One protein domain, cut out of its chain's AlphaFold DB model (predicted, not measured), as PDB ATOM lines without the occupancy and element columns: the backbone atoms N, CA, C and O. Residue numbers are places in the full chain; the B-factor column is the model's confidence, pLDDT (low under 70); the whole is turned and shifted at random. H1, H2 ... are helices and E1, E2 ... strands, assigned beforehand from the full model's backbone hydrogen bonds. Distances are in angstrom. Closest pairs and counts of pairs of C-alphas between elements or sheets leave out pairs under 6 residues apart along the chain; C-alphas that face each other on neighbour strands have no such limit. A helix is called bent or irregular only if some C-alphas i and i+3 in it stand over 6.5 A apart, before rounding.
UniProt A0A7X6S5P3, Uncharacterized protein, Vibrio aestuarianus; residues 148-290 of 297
ATOM      1  N   ILE A 148      12.829  63.512  27.219       71.12
ATOM      2  CA  ILE A 148      11.564  63.875  27.856       71.12
ATOM      3  C   ILE A 148      11.303  62.935  29.026       71.12
ATOM      4  O   ILE A 148      11.719  61.778  29.018       71.12
ATOM      5  N   GLU A 149      10.618  63.450  30.036       79.38
ATOM      6  CA  GLU A 149      10.188  62.677  31.192       79.38
ATOM      7  C   GLU A 149       8.706  62.342  31.043       79.38
ATOM      8  O   GLU A 149       7.885  63.226  30.787       79.38
ATOM      9  N   ILE A 150       8.377  61.060  31.172       73.75
ATOM     10  CA  ILE A 150       7.016  60.552  31.031       73.75
ATOM     11  C   ILE A 150       6.575  59.952  32.348       73.75
ATOM     12  O   ILE A 150       7.223  59.046  32.869       73.75
ATOM     13  N   GLN A 151       5.446  60.441  32.850       76.94
ATOM     14  CA  GLN A 151       4.794  59.865  34.010       76.94
ATOM     15  C   GLN A 151       3.995  58.628  33.605       76.94
ATOM     16  O   GLN A 151       3.162  58.681  32.699       76.94
ATOM     17  N   VAL A 152       4.241  57.526  34.302       74.38
ATOM     18  CA  VAL A 152       3.529  56.268  34.099       74.38
ATOM     19  C   VAL A 152       2.219  56.275  34.878       74.38
ATOM     20  O   VAL A 152       2.143  56.784  36.001       74.38
ATOM     21  N   ALA A 153       1.174  55.709  34.275       73.19
ATOM     22  CA  ALA A 153      -0.115  55.516  34.913       73.19
ATOM     23  C   ALA A 153       0.040  54.764  36.241       73.19
ATOM     24  O   ALA A 153       0.776  53.786  36.338       73.19
ATOM     25  N   ASN A 154      -0.674  55.230  37.262       71.25
ATOM     26  CA  ASN A 154      -0.652  54.637  38.593       71.25
ATOM     27  C   ASN A 154      -1.667  53.493  38.694       71.25
ATOM     28  O   ASN A 154      -2.734  53.655  39.285       71.25
ATOM     29  N   ASP A 155      -1.357  52.371  38.053       67.25
ATOM     30  CA  ASP A 155      -2.132  51.137  38.126       67.25
ATOM     31  C   ASP A 155      -1.289  49.976  38.679       67.25
ATOM     32  O   ASP A 155      -0.098  50.118  38.960       67.25
ATOM     33  N   GLY A 156      -1.900  48.801  38.853       65.31
ATOM     34  CA  GLY A 156      -1.215  47.614  39.378       65.31
ATOM     35  C   GLY A 156      -0.052  47.102  38.511       65.31
ATOM     36  O   GLY A 156       0.668  46.207  38.955       65.31
ATOM     37  N   LEU A 157       0.157  47.688  37.324       70.88
ATOM     38  CA  LEU A 157       1.212  47.375  36.362       70.88
ATOM     39  C   LEU A 157       2.230  48.503  36.175       70.88
ATOM     40  O   LEU A 157       3.086  48.392  35.296       70.88
ATOM     41  N   CYS A 158       2.187  49.578  36.963       72.88
ATOM     42  CA  CYS A 158       2.986  50.766  36.672       72.88
ATOM     43  C   CYS A 158       4.499  50.487  36.595       72.88
ATOM     44  O   CYS A 158       5.175  51.087  35.767       72.88
ATOM     45  N   PHE A 159       5.031  49.538  37.378       75.44
ATOM     46  CA  PHE A 159       6.427  49.102  37.259       75.44
ATOM     47  C   PHE A 159       6.718  48.538  35.862       75.44
ATOM     48  O   PHE A 159       7.626  48.996  35.174       75.44
ATOM     49  N   PHE A 160       5.900  47.595  35.395       78.00
ATOM     50  CA  PHE A 160       6.091  46.963  34.093       78.00
ATOM     51  C   PHE A 160       5.814  47.899  32.921       78.00
ATOM     52  O   PHE A 160       6.518  47.840  31.916       78.00
ATOM     53  N   ARG A 161       4.840  48.802  33.057       82.25
ATOM     54  CA  ARG A 161       4.647  49.896  32.101       82.25
ATOM     55  C   ARG A 161       5.914  50.733  31.988       82.25
ATOM     56  O   ARG A 161       6.336  51.038  30.882       82.25
ATOM     57  N   ALA A 162       6.549  51.050  33.113       78.62
ATOM     58  CA  ALA A 162       7.774  51.831  33.127       78.62
ATOM     59  C   ALA A 162       8.944  51.093  32.443       78.62
ATOM     60  O   ALA A 162       9.638  51.690  31.621       78.62
ATOM     61  N   ILE A 163       9.093  49.783  32.687       79.12
ATOM     62  CA  ILE A 163      10.058  48.930  31.970       79.12
ATOM     63  C   ILE A 163       9.787  48.907  30.465       79.12
ATOM     64  O   ILE A 163      10.717  49.026  29.669       79.12
ATOM     65  N   LEU A 164       8.526  48.762  30.048       79.44
ATOM     66  CA  LEU A 164       8.178  48.727  28.629       79.44
ATOM     67  C   LEU A 164       8.434  50.072  27.954       79.44
ATOM     68  O   LEU A 164       9.009  50.094  26.869       79.44
ATOM     69  N   VAL A 165       8.080  51.189  28.594       80.06
ATOM     70  CA  VAL A 165       8.394  52.537  28.097       80.06
ATOM     71  C   VAL A 165       9.901  52.712  27.936       80.06
ATOM     72  O   VAL A 165      10.336  53.234  26.914       80.06
ATOM     73  N   ASP A 166      10.706  52.244  28.890       79.31
ATOM     74  CA  ASP A 166      12.162  52.357  28.814       79.31
ATOM     75  C   ASP A 166      12.755  51.481  27.700       79.31
ATOM     76  O   ASP A 166      13.436  51.974  26.798       79.31
ATOM     77  N   LYS A 167      12.428  50.183  27.681       77.31
ATOM     78  CA  LYS A 167      12.975  49.240  26.693       77.31
ATOM     79  C   LYS A 167      12.540  49.563  25.261       77.31
ATOM     80  O   LYS A 167      13.321  49.377  24.330       77.31
ATOM     81  N   THR A 168      11.308  50.034  25.066       79.00
ATOM     82  CA  THR A 168      10.758  50.313  23.724       79.00
ATOM     83  C   THR A 168      10.888  51.772  23.300       79.00
ATOM     84  O   THR A 168      10.729  52.074  22.119       79.00
ATOM     85  N   GLN A 169      11.154  52.681  24.244       75.25
ATOM     86  CA  GLN A 169      11.085  54.133  24.048       75.25
ATOM     87  C   GLN A 169       9.703  54.608  23.547       75.25
ATOM     88  O   GLN A 169       9.592  55.676  22.945       75.25
ATOM     89  N   CYS A 170       8.643  53.828  23.787       79.69
ATOM     90  CA  CYS A 170       7.287  54.145  23.353       79.69
ATOM     91  C   CYS A 170       6.467  54.759  24.505       79.69
ATOM     92  O   CYS A 170       6.251  54.098  25.526       79.69
ATOM     93  N   PRO A 171       5.966  56.000  24.357       77.31
ATOM     94  CA  PRO A 171       5.203  56.690  25.397       77.31
ATOM     95  C   PRO A 171       3.811  56.088  25.637       77.31
ATOM     96  O   PRO A 171       3.220  56.329  26.687       77.31
ATOM     97  N   ASP A 172       3.265  55.327  24.685       80.81
ATOM     98  CA  ASP A 172       1.896  54.812  24.783       80.81
ATOM     99  C   ASP A 172       1.747  53.783  25.909       80.81
ATOM    100  O   ASP A 172       0.755  53.827  26.637       80.81
ATOM    101  N   TYR A 173       2.788  52.982  26.166       80.00
ATOM    102  CA  TYR A 173       2.813  52.018  27.270       80.00
ATOM    103  C   TYR A 173       2.679  52.667  28.655       80.00
ATOM    104  O   TYR A 173       2.207  52.023  29.599       80.00
ATOM    105  N   ALA A 174       3.025  53.953  28.784       75.00
ATOM    106  CA  ALA A 174       2.857  54.706  30.022       75.00
ATOM    107  C   ALA A 174       1.382  55.006  30.337       75.00
ATOM    108  O   ALA A 174       1.052  55.265  31.491       75.00
ATOM    109  N   ASN A 175       0.493  55.000  29.338       77.88
ATOM    110  CA  ASN A 175      -0.885  55.461  29.471       77.88
ATOM    111  C   ASN A 175      -1.872  54.284  29.539       77.88
ATOM    112  O   ASN A 175      -2.066  53.553  28.569       77.88
ATOM    113  N   ALA A 176      -2.570  54.155  30.672       73.12
ATOM    114  CA  ALA A 176      -3.548  53.091  30.903       73.12
ATOM    115  C   ALA A 176      -4.764  53.114  29.959       73.12
ATOM    116  O   ALA A 176      -5.411  52.088  29.785       73.12
ATOM    117  N   GLN A 177      -5.073  54.254  29.334       73.94
ATOM    118  CA  GLN A 177      -6.150  54.363  28.342       73.94
ATOM    119  C   GLN A 177      -5.702  53.971  26.929       73.94
ATOM    120  O   GLN A 177      -6.549  53.742  26.070       73.94
ATOM    121  N   LYS A 178      -4.389  53.942  26.670       71.19
ATOM    122  CA  LYS A 178      -3.830  53.628  25.348       71.19
ATOM    123  C   LYS A 178      -3.388  52.181  25.221       71.19
ATOM    124  O   LYS A 178      -3.538  51.611  24.147       71.19
ATOM    125  N   THR A 179      -2.864  51.609  26.300       70.94
ATOM    126  CA  THR A 179      -2.465  50.205  26.339       70.94
ATOM    127  C   THR A 179      -3.170  49.501  27.480       70.94
ATOM    128  O   THR A 179      -3.010  49.873  28.654       70.94
ATOM    129  N   ASP A 180      -3.931  48.471  27.120       78.50
ATOM    130  CA  ASP A 180      -4.663  47.657  28.074       78.50
ATOM    131  C   ASP A 180      -3.740  46.724  28.878       78.50
ATOM    132  O   ASP A 180      -2.571  46.501  28.567       78.50
ATOM    133  N   VAL A 181      -4.280  46.199  29.975       74.56
ATOM    134  CA  VAL A 181      -3.568  45.327  30.919       74.56
ATOM    135  C   VAL A 181      -3.149  44.000  30.272       74.56
ATOM    136  O   VAL A 181      -2.071  43.494  30.576       74.56
ATOM    137  N   GLN A 182      -3.975  43.432  29.389       79.19
ATOM    138  CA  GLN A 182      -3.741  42.116  28.788       79.19
ATOM    139  C   GLN A 182      -2.580  42.160  27.795       79.19
ATOM    140  O   GLN A 182      -1.767  41.238  27.757       79.19
ATOM    141  N   GLU A 183      -2.468  43.248  27.034       81.00
ATOM    142  CA  GLU A 183      -1.350  43.503  26.137       81.00
ATOM    143  C   GLU A 183      -0.035  43.600  26.921       81.00
ATOM    144  O   GLU A 183       0.937  42.920  26.588       81.00
ATOM    145  N   ILE A 184      -0.019  44.373  28.013       79.81
ATOM    146  CA  ILE A 184       1.159  44.502  28.882       79.81
ATOM    147  C   ILE A 184       1.557  43.139  29.467       79.81
ATOM    148  O   ILE A 184       2.725  42.758  29.395       79.81
ATOM    149  N   GLU A 185       0.605  42.368  30.002       81.00
ATOM    150  CA  GLU A 185       0.875  41.022  30.524       81.00
ATOM    151  C   GLU A 185       1.412  40.071  29.450       81.00
ATOM    152  O   GLU A 185       2.355  39.318  29.709       81.00
ATOM    153  N   GLY A 186       0.837  40.113  28.247       79.62
ATOM    154  CA  GLY A 186       1.286  39.323  27.105       79.62
ATOM    155  C   GLY A 186       2.726  39.645  26.712       79.62
ATOM    156  O   GLY A 186       3.524  38.731  26.508       79.62
ATOM    157  N   LEU A 187       3.090  40.929  26.682       80.38
ATOM    158  CA  LEU A 187       4.452  41.382  26.390       80.38
ATOM    159  C   LEU A 187       5.448  40.956  27.473       80.38
ATOM    160  O   LEU A 187       6.541  40.488  27.152       80.38
ATOM    161  N   ILE A 188       5.075  41.047  28.752       79.69
ATOM    162  CA  ILE A 188       5.937  40.588  29.849       79.69
ATOM    163  C   ILE A 188       6.162  39.075  29.743       79.69
ATOM    164  O   ILE A 188       7.304  38.619  29.749       79.69
ATOM    165  N   LYS A 189       5.093  38.287  29.582       81.25
ATOM    166  CA  LYS A 189       5.180  36.820  29.477       81.25
ATOM    167  C   LYS A 189       5.877  36.354  28.197       81.25
ATOM    168  O   LYS A 189       6.525  35.313  28.195       81.25
ATOM    169  N   GLY A 190       5.755  37.107  27.109       79.75
ATOM    170  CA  GLY A 190       6.360  36.763  25.824       79.75
ATOM    171  C   GLY A 190       7.831  37.158  25.710       79.75
ATOM    172  O   GLY A 190       8.621  36.412  25.137       79.75
ATOM    173  N   SER A 191       8.209  38.324  26.236       80.31
ATOM    174  CA  SER A 191       9.524  38.926  25.967       80.31
ATOM    175  C   SER A 191      10.392  39.124  27.205       80.31
ATOM    176  O   SER A 191      11.605  39.241  27.066       80.31
ATOM    177  N   LEU A 192       9.802  39.138  28.401       80.62
ATOM    178  CA  LEU A 192      10.482  39.460  29.660       80.62
ATOM    179  C   LEU A 192      10.398  38.322  30.702       80.62
ATOM    180  O   LEU A 192      10.879  38.472  31.825       80.62
ATOM    181  N   ASN A 193       9.804  37.171  30.357       84.50
ATOM    182  CA  ASN A 193       9.511  36.097  31.314       84.50
ATOM    183  C   ASN A 193      10.767  35.513  31.971       84.50
ATOM    184  O   ASN A 193      10.758  35.220  33.160       84.50
ATOM    185  N   THR A 194      11.868  35.386  31.230       85.88
ATOM    186  CA  THR A 194      13.129  34.874  31.789       85.88
ATOM    187  C   THR A 194      13.697  35.806  32.861       85.88
ATOM    188  O   THR A 194      14.148  35.341  33.908       85.88
ATOM    189  N   GLU A 195      13.661  37.119  32.624       84.62
ATOM    190  CA  GLU A 195      14.131  38.144  33.569       84.62
ATOM    191  C   GLU A 195      13.230  38.163  34.815       84.62
ATOM    192  O   GLU A 195      13.720  38.177  35.946       84.62
ATOM    193  N   LEU A 196      11.915  38.047  34.603       85.00
ATOM    194  CA  LEU A 196      10.904  37.943  35.653       85.00
ATOM    195  C   LEU A 196      11.109  36.705  36.539       85.00
ATOM    196  O   LEU A 196      11.192  36.825  37.761       85.00
ATOM    197  N   GLU A 197      11.219  35.516  35.944       87.75
ATOM    198  CA  GLU A 197      11.446  34.269  36.682       87.75
ATOM    199  C   GLU A 197      12.767  34.290  37.449       87.75
ATOM    200  O   GLU A 197      12.833  33.817  38.584       87.75
ATOM    201  N   THR A 198      13.818  34.848  36.844       88.06
ATOM    202  CA  THR A 198      15.127  34.977  37.492       88.06
ATOM    203  C   THR A 198      15.028  35.878  38.717       88.06
ATOM    204  O   THR A 198      15.457  35.476  39.798       88.06
ATOM    205  N   ALA A 199      14.400  37.050  38.584       84.00
ATOM    206  CA  ALA A 199      14.194  37.978  39.692       84.00
ATOM    207  C   ALA A 199      13.415  37.334  40.847       84.00
ATOM    208  O   ALA A 199      13.823  37.459  42.002       84.00
ATOM    209  N   LEU A 200      12.339  36.602  40.542       86.44
ATOM    210  CA  LEU A 200      11.532  35.918  41.553       86.44
ATOM    211  C   LEU A 200      12.313  34.805  42.265       86.44
ATOM    212  O   LEU A 200      12.283  34.733  43.493       86.44
ATOM    213  N   LYS A 201      13.065  33.979  41.527       89.56
ATOM    214  CA  LYS A 201      13.934  32.943  42.117       89.56
ATOM    215  C   LYS A 201      15.009  33.553  43.017       89.56
ATOM    216  O   LYS A 201      15.268  33.039  44.104       89.56
ATOM    217  N   THR A 202      15.625  34.660  42.596       87.00
ATOM    218  CA  THR A 202      16.608  35.382  43.419       87.00
ATOM    219  C   THR A 202      15.972  35.955  44.683       87.00
ATOM    220  O   THR A 202      16.547  35.817  45.758       87.00
ATOM    221  N   ALA A 203      14.780  36.549  44.582       82.81
ATOM    222  CA  ALA A 203      14.084  37.096  45.742       82.81
ATOM    223  C   ALA A 203      13.769  36.000  46.771       82.81
ATOM    224  O   ALA A 203      14.094  36.153  47.942       82.81
ATOM    225  N   LEU A 204      13.227  34.862  46.323       84.31
ATOM    226  CA  LEU A 204      12.839  33.746  47.196       84.31
ATOM    227  C   LEU A 204      14.024  33.038  47.859       84.31
ATOM    228  O   LEU A 204      13.898  32.578  48.991       84.31
ATOM    229  N   SER A 205      15.167  32.972  47.175       84.06
ATOM    230  CA  SER A 205      16.401  32.382  47.710       84.06
ATOM    231  C   SER A 205      17.240  33.358  48.544       84.06
ATOM    232  O   SER A 205      18.229  32.949  49.158       84.06
ATOM    233  N   SER A 206      16.866  34.641  48.594       76.62
ATOM    234  CA  SER A 206      17.582  35.642  49.382       76.62
ATOM    235  C   SER A 206      17.390  35.414  50.880       76.62
ATOM    236  O   SER A 206      16.271  35.340  51.379       76.62
ATOM    237  N   SER A 207      18.495  35.436  51.627       62.38
ATOM    238  CA  SER A 207      18.484  35.384  53.098       62.38
ATOM    239  C   SER A 207      17.774  36.571  53.769       62.38
ATOM    240  O   SER A 207      17.464  36.501  54.955       62.38
ATOM    241  N   THR A 208      17.506  37.652  53.029       63.38
ATOM    242  CA  THR A 208      16.757  38.826  53.507       63.38
ATOM    243  C   THR A 208      15.261  38.762  53.201       63.38
ATOM    244  O   THR A 208      14.508  39.600  53.693       63.38
ATOM    245  N   SER A 209      14.814  37.787  52.402       65.56
ATOM    246  CA  SER A 209      13.401  37.592  52.099       65.56
ATOM    247  C   SER A 209      12.730  36.875  53.265       65.56
ATOM    248  O   SER A 209      12.737  35.646  53.348       65.56
ATOM    249  N   ILE A 210      12.117  37.642  54.166       68.50
ATOM    250  CA  ILE A 210      11.200  37.080  55.157       68.50
ATOM    251  C   ILE A 210       9.976  36.582  54.395       68.50
ATOM    252  O   ILE A 210       9.223  37.377  53.837       68.50
ATOM    253  N   ARG A 211       9.804  35.259  54.321       74.25
ATOM    254  CA  ARG A 211       8.610  34.664  53.725       74.25
ATOM    255  C   ARG A 211       7.437  34.880  54.692       74.25
ATOM    256  O   ARG A 211       7.566  34.499  55.849       74.25
ATOM    257  N   PRO A 212       6.310  35.459  54.246       71.50
ATOM    258  CA  PRO A 212       5.148  35.614  55.108       71.50
ATOM    259  C   PRO A 212       4.629  34.263  55.598       71.50
ATOM    260  O   PRO A 212       4.547  33.304  54.817       71.50
ATOM    261  N   SER A 213       4.210  34.219  56.864       68.44
ATOM    262  CA  SER A 213       3.617  33.041  57.514       68.44
ATOM    263  C   SER A 213       2.553  32.337  56.654       68.44
ATOM    264  O   SER A 213       2.545  31.109  56.522       68.44
ATOM    265  N   LEU A 214       1.741  33.142  55.970       64.81
ATOM    266  CA  LEU A 214       0.678  32.768  55.041       64.81
ATOM    267  C   LEU A 214       1.093  31.866  53.872       64.81
ATOM    268  O   LEU A 214       0.254  31.151  53.325       64.81
ATOM    269  N   ILE A 215       2.358  31.917  53.451       68.38
ATOM    270  CA  ILE A 215       2.848  31.202  52.261       68.38
ATOM    271  C   ILE A 215       3.989  30.229  52.571       68.38
ATOM    272  O   ILE A 215       4.557  29.639  51.653       68.38
ATOM    273  N   HIS A 216       4.303  29.998  53.851       77.31
ATOM    274  CA  HIS A 216       5.310  29.011  54.263       77.31
ATOM    275  C   HIS A 216       5.000  27.586  53.803       77.31
ATOM    276  O   HIS A 216       5.917  26.794  53.609       77.31
ATOM    277  N   SER A 217       3.723  27.251  53.613       77.88
ATOM    278  CA  SER A 217       3.313  25.923  53.157       77.88
ATOM    279  C   SER A 217       3.490  25.698  51.651       77.88
ATOM    280  O   SER A 217       3.209  24.596  51.191       77.88
ATOM    281  N   LYS A 218       3.878  26.723  50.878       80.06
ATOM    282  CA  LYS A 218       4.025  26.654  49.417       80.06
ATOM    283  C   LYS A 218       5.488  26.491  49.013       80.06
ATOM    284  O   LYS A 218       6.364  27.112  49.619       80.06
ATOM    285  N   SER A 219       5.740  25.710  47.964       87.38
ATOM    286  CA  SER A 219       7.062  25.642  47.332       87.38
ATOM    287  C   SER A 219       7.391  26.944  46.593       87.38
ATOM    288  O   SER A 219       6.509  27.744  46.273       87.38
ATOM    289  N   ASP A 220       8.671  27.163  46.303       85.81
ATOM    290  CA  ASP A 220       9.134  28.333  45.552       85.81
ATOM    291  C   ASP A 220       8.492  28.386  44.161       85.81
ATOM    292  O   ASP A 220       8.024  29.438  43.733       85.81
ATOM    293  N   GLU A 221       8.385  27.242  43.482       88.31
ATOM    294  CA  GLU A 221       7.724  27.117  42.182       88.31
ATOM    295  C   GLU A 221       6.239  27.482  42.244       88.31
ATOM    296  O   GLU A 221       5.730  28.153  41.341       88.31
ATOM    297  N   GLU A 222       5.533  27.080  43.305       84.62
ATOM    298  CA  GLU A 222       4.128  27.448  43.500       84.62
ATOM    299  C   GLU A 222       3.977  28.959  43.698       84.62
ATOM    300  O   GLU A 222       3.091  29.577  43.103       84.62
ATOM    301  N   VAL A 223       4.859  29.569  44.495       80.75
ATOM    302  CA  VAL A 223       4.863  31.019  44.726       80.75
ATOM    303  C   VAL A 223       5.156  31.769  43.425       80.75
ATOM    304  O   VAL A 223       4.409  32.680  43.071       80.75
ATOM    305  N   ILE A 224       6.175  31.356  42.665       84.62
ATOM    306  CA  ILE A 224       6.524  31.955  41.366       84.62
ATOM    307  C   ILE A 224       5.346  31.874  40.395       84.62
ATOM    308  O   ILE A 224       4.983  32.875  39.775       84.62
ATOM    309  N   THR A 225       4.725  30.700  40.284       83.25
ATOM    310  CA  THR A 225       3.597  30.473  39.372       83.25
ATOM    311  C   THR A 225       2.417  31.382  39.716       83.25
ATOM    312  O   THR A 225       1.821  31.997  38.831       83.25
ATOM    313  N   LEU A 226       2.093  31.514  41.004       76.75
ATOM    314  CA  LEU A 226       1.011  32.383  41.467       76.75
ATOM    315  C   LEU A 226       1.290  33.854  41.157       76.75
ATOM    316  O   LEU A 226       0.423  34.535  40.600       76.75
ATOM    317  N   LEU A 227       2.505  34.320  41.455       77.50
ATOM    318  CA  LEU A 227       2.937  35.688  41.183       77.50
ATOM    319  C   LEU A 227       2.871  36.006  39.684       77.50
ATOM    320  O   LEU A 227       2.271  37.012  39.306       77.50
ATOM    321  N   ASN A 228       3.396  35.125  38.827       79.25
ATOM    322  CA  ASN A 228       3.381  35.301  37.371       79.25
ATOM    323  C   ASN A 228       1.949  35.311  36.787       79.25
ATOM    324  O   ASN A 228       1.639  36.022  35.831       79.25
ATOM    325  N   ASN A 229       1.021  34.572  37.396       76.62
ATOM    326  CA  ASN A 229      -0.375  34.552  36.957       76.62
ATOM    327  C   ASN A 229      -1.179  35.802  37.347       76.62
ATOM    328  O   ASN A 229      -2.280  35.980  36.835       76.62
ATOM    329  N   ASN A 230      -0.659  36.669  38.222       72.31
ATOM    330  CA  ASN A 230      -1.385  37.835  38.741       72.31
ATOM    331  C   ASN A 230      -0.586  39.142  38.616       72.31
ATOM    332  O   ASN A 230      -0.707  40.026  39.470       72.31
ATOM    333  N   LEU A 231       0.207  39.273  37.548       70.81
ATOM    334  CA  LEU A 231       1.031  40.454  37.258       70.81
ATOM    335  C   LEU A 231       0.239  41.762  37.343       70.81
ATOM    336  O   LEU A 231       0.703  42.694  37.995       70.81
ATOM    337  N   ALA A 232      -0.984  41.806  36.792       62.97
ATOM    338  CA  ALA A 232      -1.865  42.978  36.805       62.97
ATOM    339  C   ALA A 232      -2.087  43.623  38.176       62.97
ATOM    340  O   ALA A 232      -2.489  44.783  38.264       62.97
ATOM    341  N   LYS A 233      -1.886  42.870  39.255       61.94
ATOM    342  CA  LYS A 233      -2.193  43.333  40.600       61.94
ATOM    343  C   LYS A 233      -0.943  43.797  41.360       61.94
ATOM    344  O   LYS A 233      -1.119  44.410  42.415       61.94
ATOM    345  N   TRP A 234       0.276  43.498  40.884       59.59
ATOM    346  CA  TRP A 234       1.531  43.531  41.664       59.59
ATOM    347  C   TRP A 234       1.755  44.833  42.429       59.59
ATOM    348  O   TRP A 234       2.093  44.800  43.609       59.59
ATOM    349  N   TYR A 235       1.508  45.976  41.794       50.03
ATOM    350  CA  TYR A 235       1.846  47.271  42.381       50.03
ATOM    351  C   TYR A 235       0.782  47.861  43.313       50.03
ATOM    352  O   TYR A 235       1.021  48.835  44.019       50.03
ATOM    353  N   SER A 236      -0.405  47.259  43.368       47.50
ATOM    354  CA  SER A 236      -1.450  47.746  44.274       47.50
ATOM    355  C   SER A 236      -1.177  47.408  45.747       47.50
ATOM    356  O   SER A 236      -1.912  47.875  46.612       47.50
ATOM    357  N   GLY A 237      -0.194  46.545  46.054       42.91
ATOM    358  CA  GLY A 237      -0.092  45.845  47.348       42.91
ATOM    359  C   GLY A 237      -1.239  44.839  47.556       42.91
ATOM    360  O   GLY A 237      -1.061  43.748  48.086       42.91
ATOM    361  N   THR A 238      -2.408  45.129  46.994       41.66
ATOM    362  CA  THR A 238      -3.579  44.269  46.897       41.66
ATOM    363  C   THR A 238      -3.323  43.006  46.065       41.66
ATOM    364  O   THR A 238      -4.034  42.035  46.273       41.66
ATOM    365  N   ALA A 239      -2.311  42.947  45.179       43.47
ATOM    366  CA  ALA A 239      -1.899  41.703  44.500       43.47
ATOM    367  C   ALA A 239      -1.568  40.614  45.476       43.47
ATOM    368  O   ALA A 239      -2.204  39.580  45.440       43.47
ATOM    369  N   LEU A 240      -0.540  40.843  46.286       46.72
ATOM    370  CA  LEU A 240       0.016  39.838  47.166       46.72
ATOM    371  C   LEU A 240      -1.017  39.532  48.263       46.72
ATOM    372  O   LEU A 240      -1.202  38.377  48.613       46.72
ATOM    373  N   ALA A 241      -1.780  40.533  48.718       42.59
ATOM    374  CA  ALA A 241      -2.864  40.332  49.680       42.59
ATOM    375  C   ALA A 241      -4.066  39.536  49.109       42.59
ATOM    376  O   ALA A 241      -4.625  38.701  49.810       42.59
ATOM    377  N   LEU A 242      -4.456  39.740  47.839       44.56
ATOM    378  CA  LEU A 242      -5.533  38.983  47.165       44.56
ATOM    379  C   LEU A 242      -5.057  37.656  46.557       44.56
ATOM    380  O   LEU A 242      -5.865  36.759  46.339       44.56
ATOM    381  N   LEU A 243      -3.765  37.523  46.252       48.66
ATOM    382  CA  LEU A 243      -3.135  36.329  45.679       48.66
ATOM    383  C   LEU A 243      -3.149  35.136  46.630       48.66
ATOM    384  O   LEU A 243      -3.056  33.995  46.177       48.66
ATOM    385  N   PHE A 244      -3.237  35.405  47.930       50.78
ATOM    386  CA  PHE A 244      -3.087  34.397  48.972       50.78
ATOM    387  C   PHE A 244      -4.321  34.250  49.872       50.78
ATOM    388  O   PHE A 244      -4.234  33.553  50.876       50.78
ATOM    389  N   ASP A 245      -5.458  34.839  49.470       44.84
ATOM    390  CA  ASP A 245      -6.810  34.630  50.024       44.84
ATOM    391  C   ASP A 245      -6.877  34.565  51.560       44.84
ATOM    392  O   ASP A 245      -7.571  33.743  52.156       44.84
ATOM    393  N   GLN A 246      -6.126  35.439  52.227       43.53
ATOM    394  CA  GLN A 246      -6.243  35.630  53.662       43.53
ATOM    395  C   GLN A 246      -6.557  37.089  53.925       43.53
ATOM    396  O   GLN A 246      -5.814  37.999  53.552       43.53
ATOM    397  N   SER A 247      -7.686  37.292  54.596       39.88
ATOM    398  CA  SER A 247      -7.967  38.498  55.356       39.88
ATOM    399  C   SER A 247      -6.700  38.915  56.092       39.88
ATOM    400  O   SER A 247      -6.195  38.137  56.899       39.88
ATOM    401  N   ALA A 248      -6.188  40.108  55.792       42.47
ATOM    402  CA  ALA A 248      -5.077  40.704  56.511       42.47
ATOM    403  C   ALA A 248      -5.385  40.672  58.015       42.47
ATOM    404  O   ALA A 248      -6.150  41.491  58.518       42.47
ATOM    405  N   ASN A 249      -4.821  39.698  58.727       45.22
ATOM    406  CA  ASN A 249      -4.607  39.847  60.151       45.22
ATOM    407  C   ASN A 249      -3.467  40.855  60.285       45.22
ATOM    408  O   ASN A 249      -2.419  40.712  59.656       45.22
ATOM    409  N   GLU A 250      -3.678  41.885  61.098       45.50
ATOM    410  CA  GLU A 250      -2.764  43.027  61.258       45.50
ATOM    411  C   GLU A 250      -1.339  42.619  61.688       45.50
ATOM    412  O   GLU A 250      -0.390  43.376  61.491       45.50
ATOM    413  N   ASN A 251      -1.165  41.400  62.208       48.53
ATOM    414  CA  ASN A 251       0.113  40.883  62.694       48.53
ATOM    415  C   ASN A 251       1.107  40.477  61.585       48.53
ATOM    416  O   ASN A 251       2.308  40.513  61.838       48.53
ATOM    417  N   ASP A 252       0.656  40.149  60.365       54.03
ATOM    418  CA  ASP A 252       1.526  39.627  59.287       54.03
ATOM    419  C   ASP A 252       1.922  40.693  58.238       54.03
ATOM    420  O   ASP A 252       2.637  40.423  57.268       54.03
ATOM    421  N   PHE A 253       1.491  41.945  58.431       57.84
ATOM    422  CA  PHE A 253       1.684  43.035  57.466       57.84
ATOM    423  C   PHE A 253       3.155  43.461  57.301       57.84
ATOM    424  O   PHE A 253       3.575  43.909  56.233       57.84
ATOM    425  N   ASN A 254       3.971  43.304  58.346       63.19
ATOM    426  CA  ASN A 254       5.392  43.649  58.289       63.19
ATOM    427  C   ASN A 254       6.202  42.634  57.473       63.19
ATOM    428  O   ASN A 254       7.025  43.038  56.655       63.19
ATOM    429  N   GLU A 255       5.952  41.333  57.656       63.56
ATOM    430  CA  GLU A 255       6.594  40.272  56.864       63.56
ATOM    431  C   GLU A 255       6.252  40.430  55.382       63.56
ATOM    432  O   GLU A 255       7.112  40.321  54.512       63.56
ATOM    433  N   PHE A 256       4.997  40.781  55.110       65.62
ATOM    434  CA  PHE A 256       4.501  41.082  53.780       65.62
ATOM    435  C   PHE A 256       5.252  42.234  53.096       65.62
ATOM    436  O   PHE A 256       5.674  42.087  51.949       65.62
ATOM    437  N   ASN A 257       5.444  43.365  53.783       66.06
ATOM    438  CA  ASN A 257       6.158  44.507  53.206       66.06
ATOM    439  C   ASN A 257       7.617  44.153  52.905       66.06
ATOM    440  O   ASN A 257       8.094  44.423  51.807       66.06
ATOM    441  N   VAL A 258       8.294  43.466  53.831       67.88
ATOM    442  CA  VAL A 258       9.679  43.010  53.627       67.88
ATOM    443  C   VAL A 258       9.779  42.054  52.434       67.88
ATOM    444  O   VAL A 258      10.698  42.170  51.624       67.88
ATOM    445  N   PHE A 259       8.820  41.136  52.290       71.31
ATOM    446  CA  PHE A 259       8.765  40.214  51.159       71.31
ATOM    447  C   PHE A 259       8.549  40.937  49.827       71.31
ATOM    448  O   PHE A 259       9.244  40.673  48.844       71.31
ATOM    449  N   SER A 260       7.607  41.884  49.799       70.69
ATOM    450  CA  SER A 260       7.328  42.678  48.607       70.69
ATOM    451  C   SER A 260       8.534  43.532  48.205       70.69
ATOM    452  O   SER A 260       8.880  43.569  47.025       70.69
ATOM    453  N   ASP A 261       9.204  44.166  49.167       70.31
ATOM    454  CA  ASP A 261      10.406  44.973  48.939       70.31
ATOM    455  C   ASP A 261      11.568  44.132  48.394       70.31
ATOM    456  O   ASP A 261      12.286  44.575  47.491       70.31
ATOM    457  N   ALA A 262      11.744  42.903  48.894       71.25
ATOM    458  CA  ALA A 262      12.754  41.976  48.391       71.25
ATOM    459  C   ALA A 262      12.508  41.626  46.913       71.25
ATOM    460  O   ALA A 262      13.431  41.703  46.098       71.25
ATOM    461  N   ILE A 263      11.256  41.324  46.547       74.81
ATOM    462  CA  ILE A 263      10.862  41.067  45.155       74.81
ATOM    463  C   ILE A 263      11.136  42.296  44.278       74.81
ATOM    464  O   ILE A 263      11.811  42.176  43.253       74.81
ATOM    465  N   PHE A 264      10.677  43.483  44.684       73.62
ATOM    466  CA  PHE A 264      10.881  44.716  43.913       73.62
ATOM    467  C   PHE A 264      12.354  45.079  43.741       73.62
ATOM    468  O   PHE A 264      12.769  45.491  42.657       73.62
ATOM    469  N   THR A 265      13.170  44.875  44.772       75.00
ATOM    470  CA  THR A 265      14.615  45.117  44.702       75.00
ATOM    471  C   THR A 265      15.287  44.193  43.684       75.00
ATOM    472  O   THR A 265      16.084  44.649  42.855       75.00
ATOM    473  N   CYS A 266      14.939  42.902  43.687       76.31
ATOM    474  CA  CYS A 266      15.458  41.952  42.705       76.31
ATOM    475  C   CYS A 266      15.008  42.299  41.281       76.31
ATOM    476  O   CYS A 266      15.829  42.261  40.367       76.31
ATOM    477  N   LEU A 267      13.751  42.707  41.086       75.25
ATOM    478  CA  LEU A 267      13.250  43.152  39.782       75.25
ATOM    479  C   LEU A 267      14.011  44.375  39.270       75.25
ATOM    480  O   LEU A 267      14.495  44.356  38.143       75.25
ATOM    481  N   ASN A 268      14.194  45.405  40.102       72.00
ATOM    482  CA  ASN A 268      14.957  46.598  39.724       72.00
ATOM    483  C   ASN A 268      16.381  46.262  39.266       72.00
ATOM    484  O   ASN A 268      16.897  46.893  38.344       72.00
ATOM    485  N   THR A 269      16.998  45.265  39.905       74.06
ATOM    486  CA  THR A 269      18.352  44.809  39.568       74.06
ATOM    487  C   THR A 269      18.379  44.038  38.248       74.06
ATOM    488  O   THR A 269      19.291  44.232  37.451       74.06
ATOM    489  N   GLN A 270      17.390  43.173  38.001       75.06
ATOM    490  CA  GLN A 270      17.351  42.338  36.794       75.06
ATOM    491  C   GLN A 270      16.905  43.100  35.540       75.06
ATOM    492  O   GLN A 270      17.330  42.761  34.440       75.06
ATOM    493  N   PHE A 271      16.069  44.132  35.681       70.81
ATOM    494  CA  PHE A 271      15.436  44.819  34.550       70.81
ATOM    495  C   PHE A 271      16.174  46.068  34.021       70.81
ATOM    496  O   PHE A 271      15.592  46.783  33.215       70.81
ATOM    497  N   ASP A 272      17.433  46.309  34.417       63.88
ATOM    498  CA  ASP A 272      18.250  47.495  34.062       63.88
ATOM    499  C   ASP A 272      17.447  48.809  34.082       63.88
ATOM    500  O   ASP A 272      17.088  49.396  33.067       63.88
ATOM    501  N   THR A 273      17.134  49.258  35.293       63.25
ATOM    502  CA  THR A 273      16.172  50.335  35.556       63.25
ATOM    503  C   THR A 273      16.786  51.741  35.567       63.25
ATOM    504  O   THR A 273      16.234  52.665  36.160       63.25
ATOM    505  N   ASN A 274      17.928  51.947  34.905       59.47
ATOM    506  CA  ASN A 274      18.730  53.174  35.023       59.47
ATOM    507  C   ASN A 274      18.030  54.464  34.546       59.47
ATOM    508  O   ASN A 274      18.408  55.562  34.965       59.47
ATOM    509  N   ASN A 275      17.001  54.355  33.701       57.62
ATOM    510  CA  ASN A 275      16.217  55.500  33.220       57.62
ATOM    511  C   ASN A 275      14.939  55.754  34.034       57.62
ATOM    512  O   ASN A 275      14.200  56.704  33.737       57.62
ATOM    513  N   LEU A 276      14.683  54.935  35.060       62.44
ATOM    514  CA  LEU A 276      13.574  55.111  35.988       62.44
ATOM    515  C   LEU A 276      13.940  56.149  37.044       62.44
ATOM    516  O   LEU A 276      14.906  56.012  37.792       62.44
ATOM    517  N   VAL A 277      13.134  57.201  37.127       56.81
ATOM    518  CA  VAL A 277      13.233  58.207  38.179       56.81
ATOM    519  C   VAL A 277      12.166  57.891  39.217       56.81
ATOM    520  O   VAL A 277      10.971  58.048  38.969       56.81
ATOM    521  N   HIS A 278      12.602  57.440  40.392       50.91
ATOM    522  CA  HIS A 278      11.717  57.277  41.538       50.91
ATOM    523  C   HIS A 278      11.394  58.660  42.117       50.91
ATOM    524  O   HIS A 278      12.244  59.294  42.750       50.91
ATOM    525  N   HIS A 279      10.176  59.152  41.892       44.94
ATOM    526  CA  HIS A 279       9.696  60.360  42.557       44.94
ATOM    527  C   HIS A 279       9.030  60.030  43.894       44.94
ATOM    528  O   HIS A 279       8.679  58.894  44.173       44.94
ATOM    529  N   SER A 280       8.912  61.022  44.777       35.91
ATOM    530  CA  SER A 280       8.230  60.846  46.062       35.91
ATOM    531  C   SER A 280       6.760  60.475  45.830       35.91
ATOM    532  O   SER A 280       6.021  61.269  45.245       35.91
ATOM    533  N   GLY A 281       6.347  59.300  46.309       45.97
ATOM    534  CA  GLY A 281       5.044  58.689  46.026       45.97
ATOM    535  C   GLY A 281       5.177  57.480  45.094       45.97
ATOM    536  O   GLY A 281       6.198  57.313  44.441       45.97
ATOM    537  N   ASN A 282       4.153  56.631  45.043       49.00
ATOM    538  CA  ASN A 282       4.149  55.353  44.316       49.00
ATOM    539  C   ASN A 282       4.040  55.541  42.782       49.00
ATOM    540  O   ASN A 282       3.170  54.969  42.138       49.00
ATOM    541  N   HIS A 283       4.855  56.414  42.191       59.09
ATOM    542  CA  HIS A 283       4.789  56.774  40.775       59.09
ATOM    543  C   HIS A 283       6.160  56.636  40.117       59.09
ATOM    544  O   HIS A 283       7.156  57.157  40.621       59.09
ATOM    545  N   TYR A 284       6.186  55.991  38.950       63.72
ATOM    546  CA  TYR A 284       7.377  55.921  38.110       63.72
ATOM    547  C   TYR A 284       7.342  56.992  37.034       63.72
ATOM    548  O   TYR A 284       6.345  57.147  36.324       63.72
ATOM    549  N   ASN A 285       8.476  57.665  36.878       65.88
ATOM    550  CA  ASN A 285       8.765  58.457  35.701       65.88
ATOM    551  C   ASN A 285       9.868  57.777  34.891       65.88
ATOM    552  O   ASN A 285      10.821  57.243  35.458       65.88
ATOM    553  N   VAL A 286       9.749  57.818  33.567       69.94
ATOM    554  CA  VAL A 286      10.745  57.263  32.644       69.94
ATOM    555  C   VAL A 286      11.305  58.379  31.784       69.94
ATOM    556  O   VAL A 286      10.552  59.165  31.204       69.94
ATOM    557  N   LYS A 287      12.633  58.447  31.685       75.81
ATOM    558  CA  LYS A 287      13.300  59.329  30.728       75.81
ATOM    559  C   LYS A 287      13.444  58.614  29.393       75.81
ATOM    560  O   LYS A 287      14.236  57.687  29.282       75.81
ATOM    561  N   ILE A 288      12.734  59.088  28.376       74.50
ATOM    562  CA  ILE A 288      12.880  58.585  27.005       74.50
ATOM    563  C   ILE A 288      13.390  59.670  26.069       74.50
ATOM    564  O   ILE A 288      13.286  60.869  26.349       74.50
ATOM    565  N   ARG A 289      13.937  59.264  24.925       73.25
ATOM    566  CA  ARG A 289      14.271  60.209  23.856       73.25
ATOM    567  C   ARG A 289      12.985  60.814  23.308       73.25
ATOM    568  O   ARG A 289      12.017  60.099  23.062       73.25
ATOM    569  N   LYS A 290      12.983  62.131  23.090       68.12
ATOM    570  CA  LYS A 290      11.872  62.799  22.412       68.12
ATOM    571  C   LYS A 290      11.651  62.101  21.063       68.12
ATOM    572  O   LYS A 290      12.617  61.995  20.298       68.12
TER     573      LYS A 290
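This is residues 148 to 290 of the 297 residues of an uncharacterized protein of Vibrio aestuarianus (UniProt A0A7X6S5P3). An elongated body has a small three-stranded sheet at one end, with helix H1 over one face and the short H2 grazing it, and beyond them a group of crossed helices, H3 with its two arms, H4, H5, H6 and H7, with a long unnamed stretch, residues 206 to 219, between H3 and H4. H3 is sharply bent: its arm H3a packs on H1 and H5, while H3b packs on H4 and the long H7. The printed part has 143 residues with seven named helices and three named strands, in the order E1 H1 H2 H3 H4 H5 H6 H7 E2 E3. The sheet, E1 - E3 - E2, is antiparallel, and the class is mostly helix. The whole is compact, with a radius of gyration of the C-alphas of 15.2 A and spans of 48 by 29 by 26 A.

E1, residues 148 to 151, is an edge strand beside E3, residues 284 to 289, antiparallel at 153 degrees, with N 148 and O 288 2.8 A apart. H1, residues 158 to 168, is on the sheet over E3, at a height of 8.7 A, and runs along the strands, at 9 degrees to E3 on the local plane; these are two layers, a helix on one face of a sheet. H2, residues 171 to 174, only grazes the sheet and touches H1, the closest C-alphas being Arg 161 and Ala 174, 5.5 A. H3, residues 181 to 205, is one helix by its hydrogen bonds but bent, C-alphas 191 and 194 being 8.0 A apart; its arms H3a, 181 to 191, and H3b, 194 to 205, are about perpendicular, 88 degrees. H3a only just touches H1, with 3 pairs of C-alphas within 8 A, the closest Arg 161 and Ile 184, 7.2 A. H3b and H4, residues 220 to 229, form a helical hairpin, closest at the C-alphas of Leu 200 and Ile 224, 6.4 A. H5, residues 231 to 236, only just touches H3a, with 3 pairs, the closest C-alphas being Val 181 and Ala 232, 6.6 A. H6, residues 238 to 243, touches H5 only at the corner, closest at the C-alphas of Lys 233 and Ala 239, 4.2 A. H7, residues 250 to 270, touches H3b with residues 262 to 270 alone, at a steep tilt of 45 degrees, opposite ways; the closest C-alphas are Ala 199 and Cys 266, 5.1 A. E2, residues 276 to 278, forms a hairpin with E3, with N 277 and O 285 2.9 A apart. Every O i to N i+4 pair is within hydrogen-bond range in H1, H3a, H3b, H4 and H6, but 15 of 17 in H7 and 0 of 2 in H5, which has 2 of 3 O i to N i+3 pairs; H2 is too short.

E1 begins at C-alpha 148, (11.564, 63.875, 27.856). H7, 31.7 A long, begins at (-2.764, 43.027, 61.258), and E3, 16.4 A, ends at C-alpha 289, (14.271, 60.209, 23.856). H3a measures 15.4 A and H3b 16.4 A. H5 and H7 are irregular: C-alphas 232 and 235 are 8.0 A apart, and 251 and 254 are 7.4 A.

The farthest C-alphas, Ser 217 and Lys 290, are 48.8 A apart. The printed part has no cut; the link from H3 to H4, residues 206 to 219, is long. Mean pLDDT of the printed part is 70.1, with 52 residues under 70, among them 232 to 258 and 272 to 286.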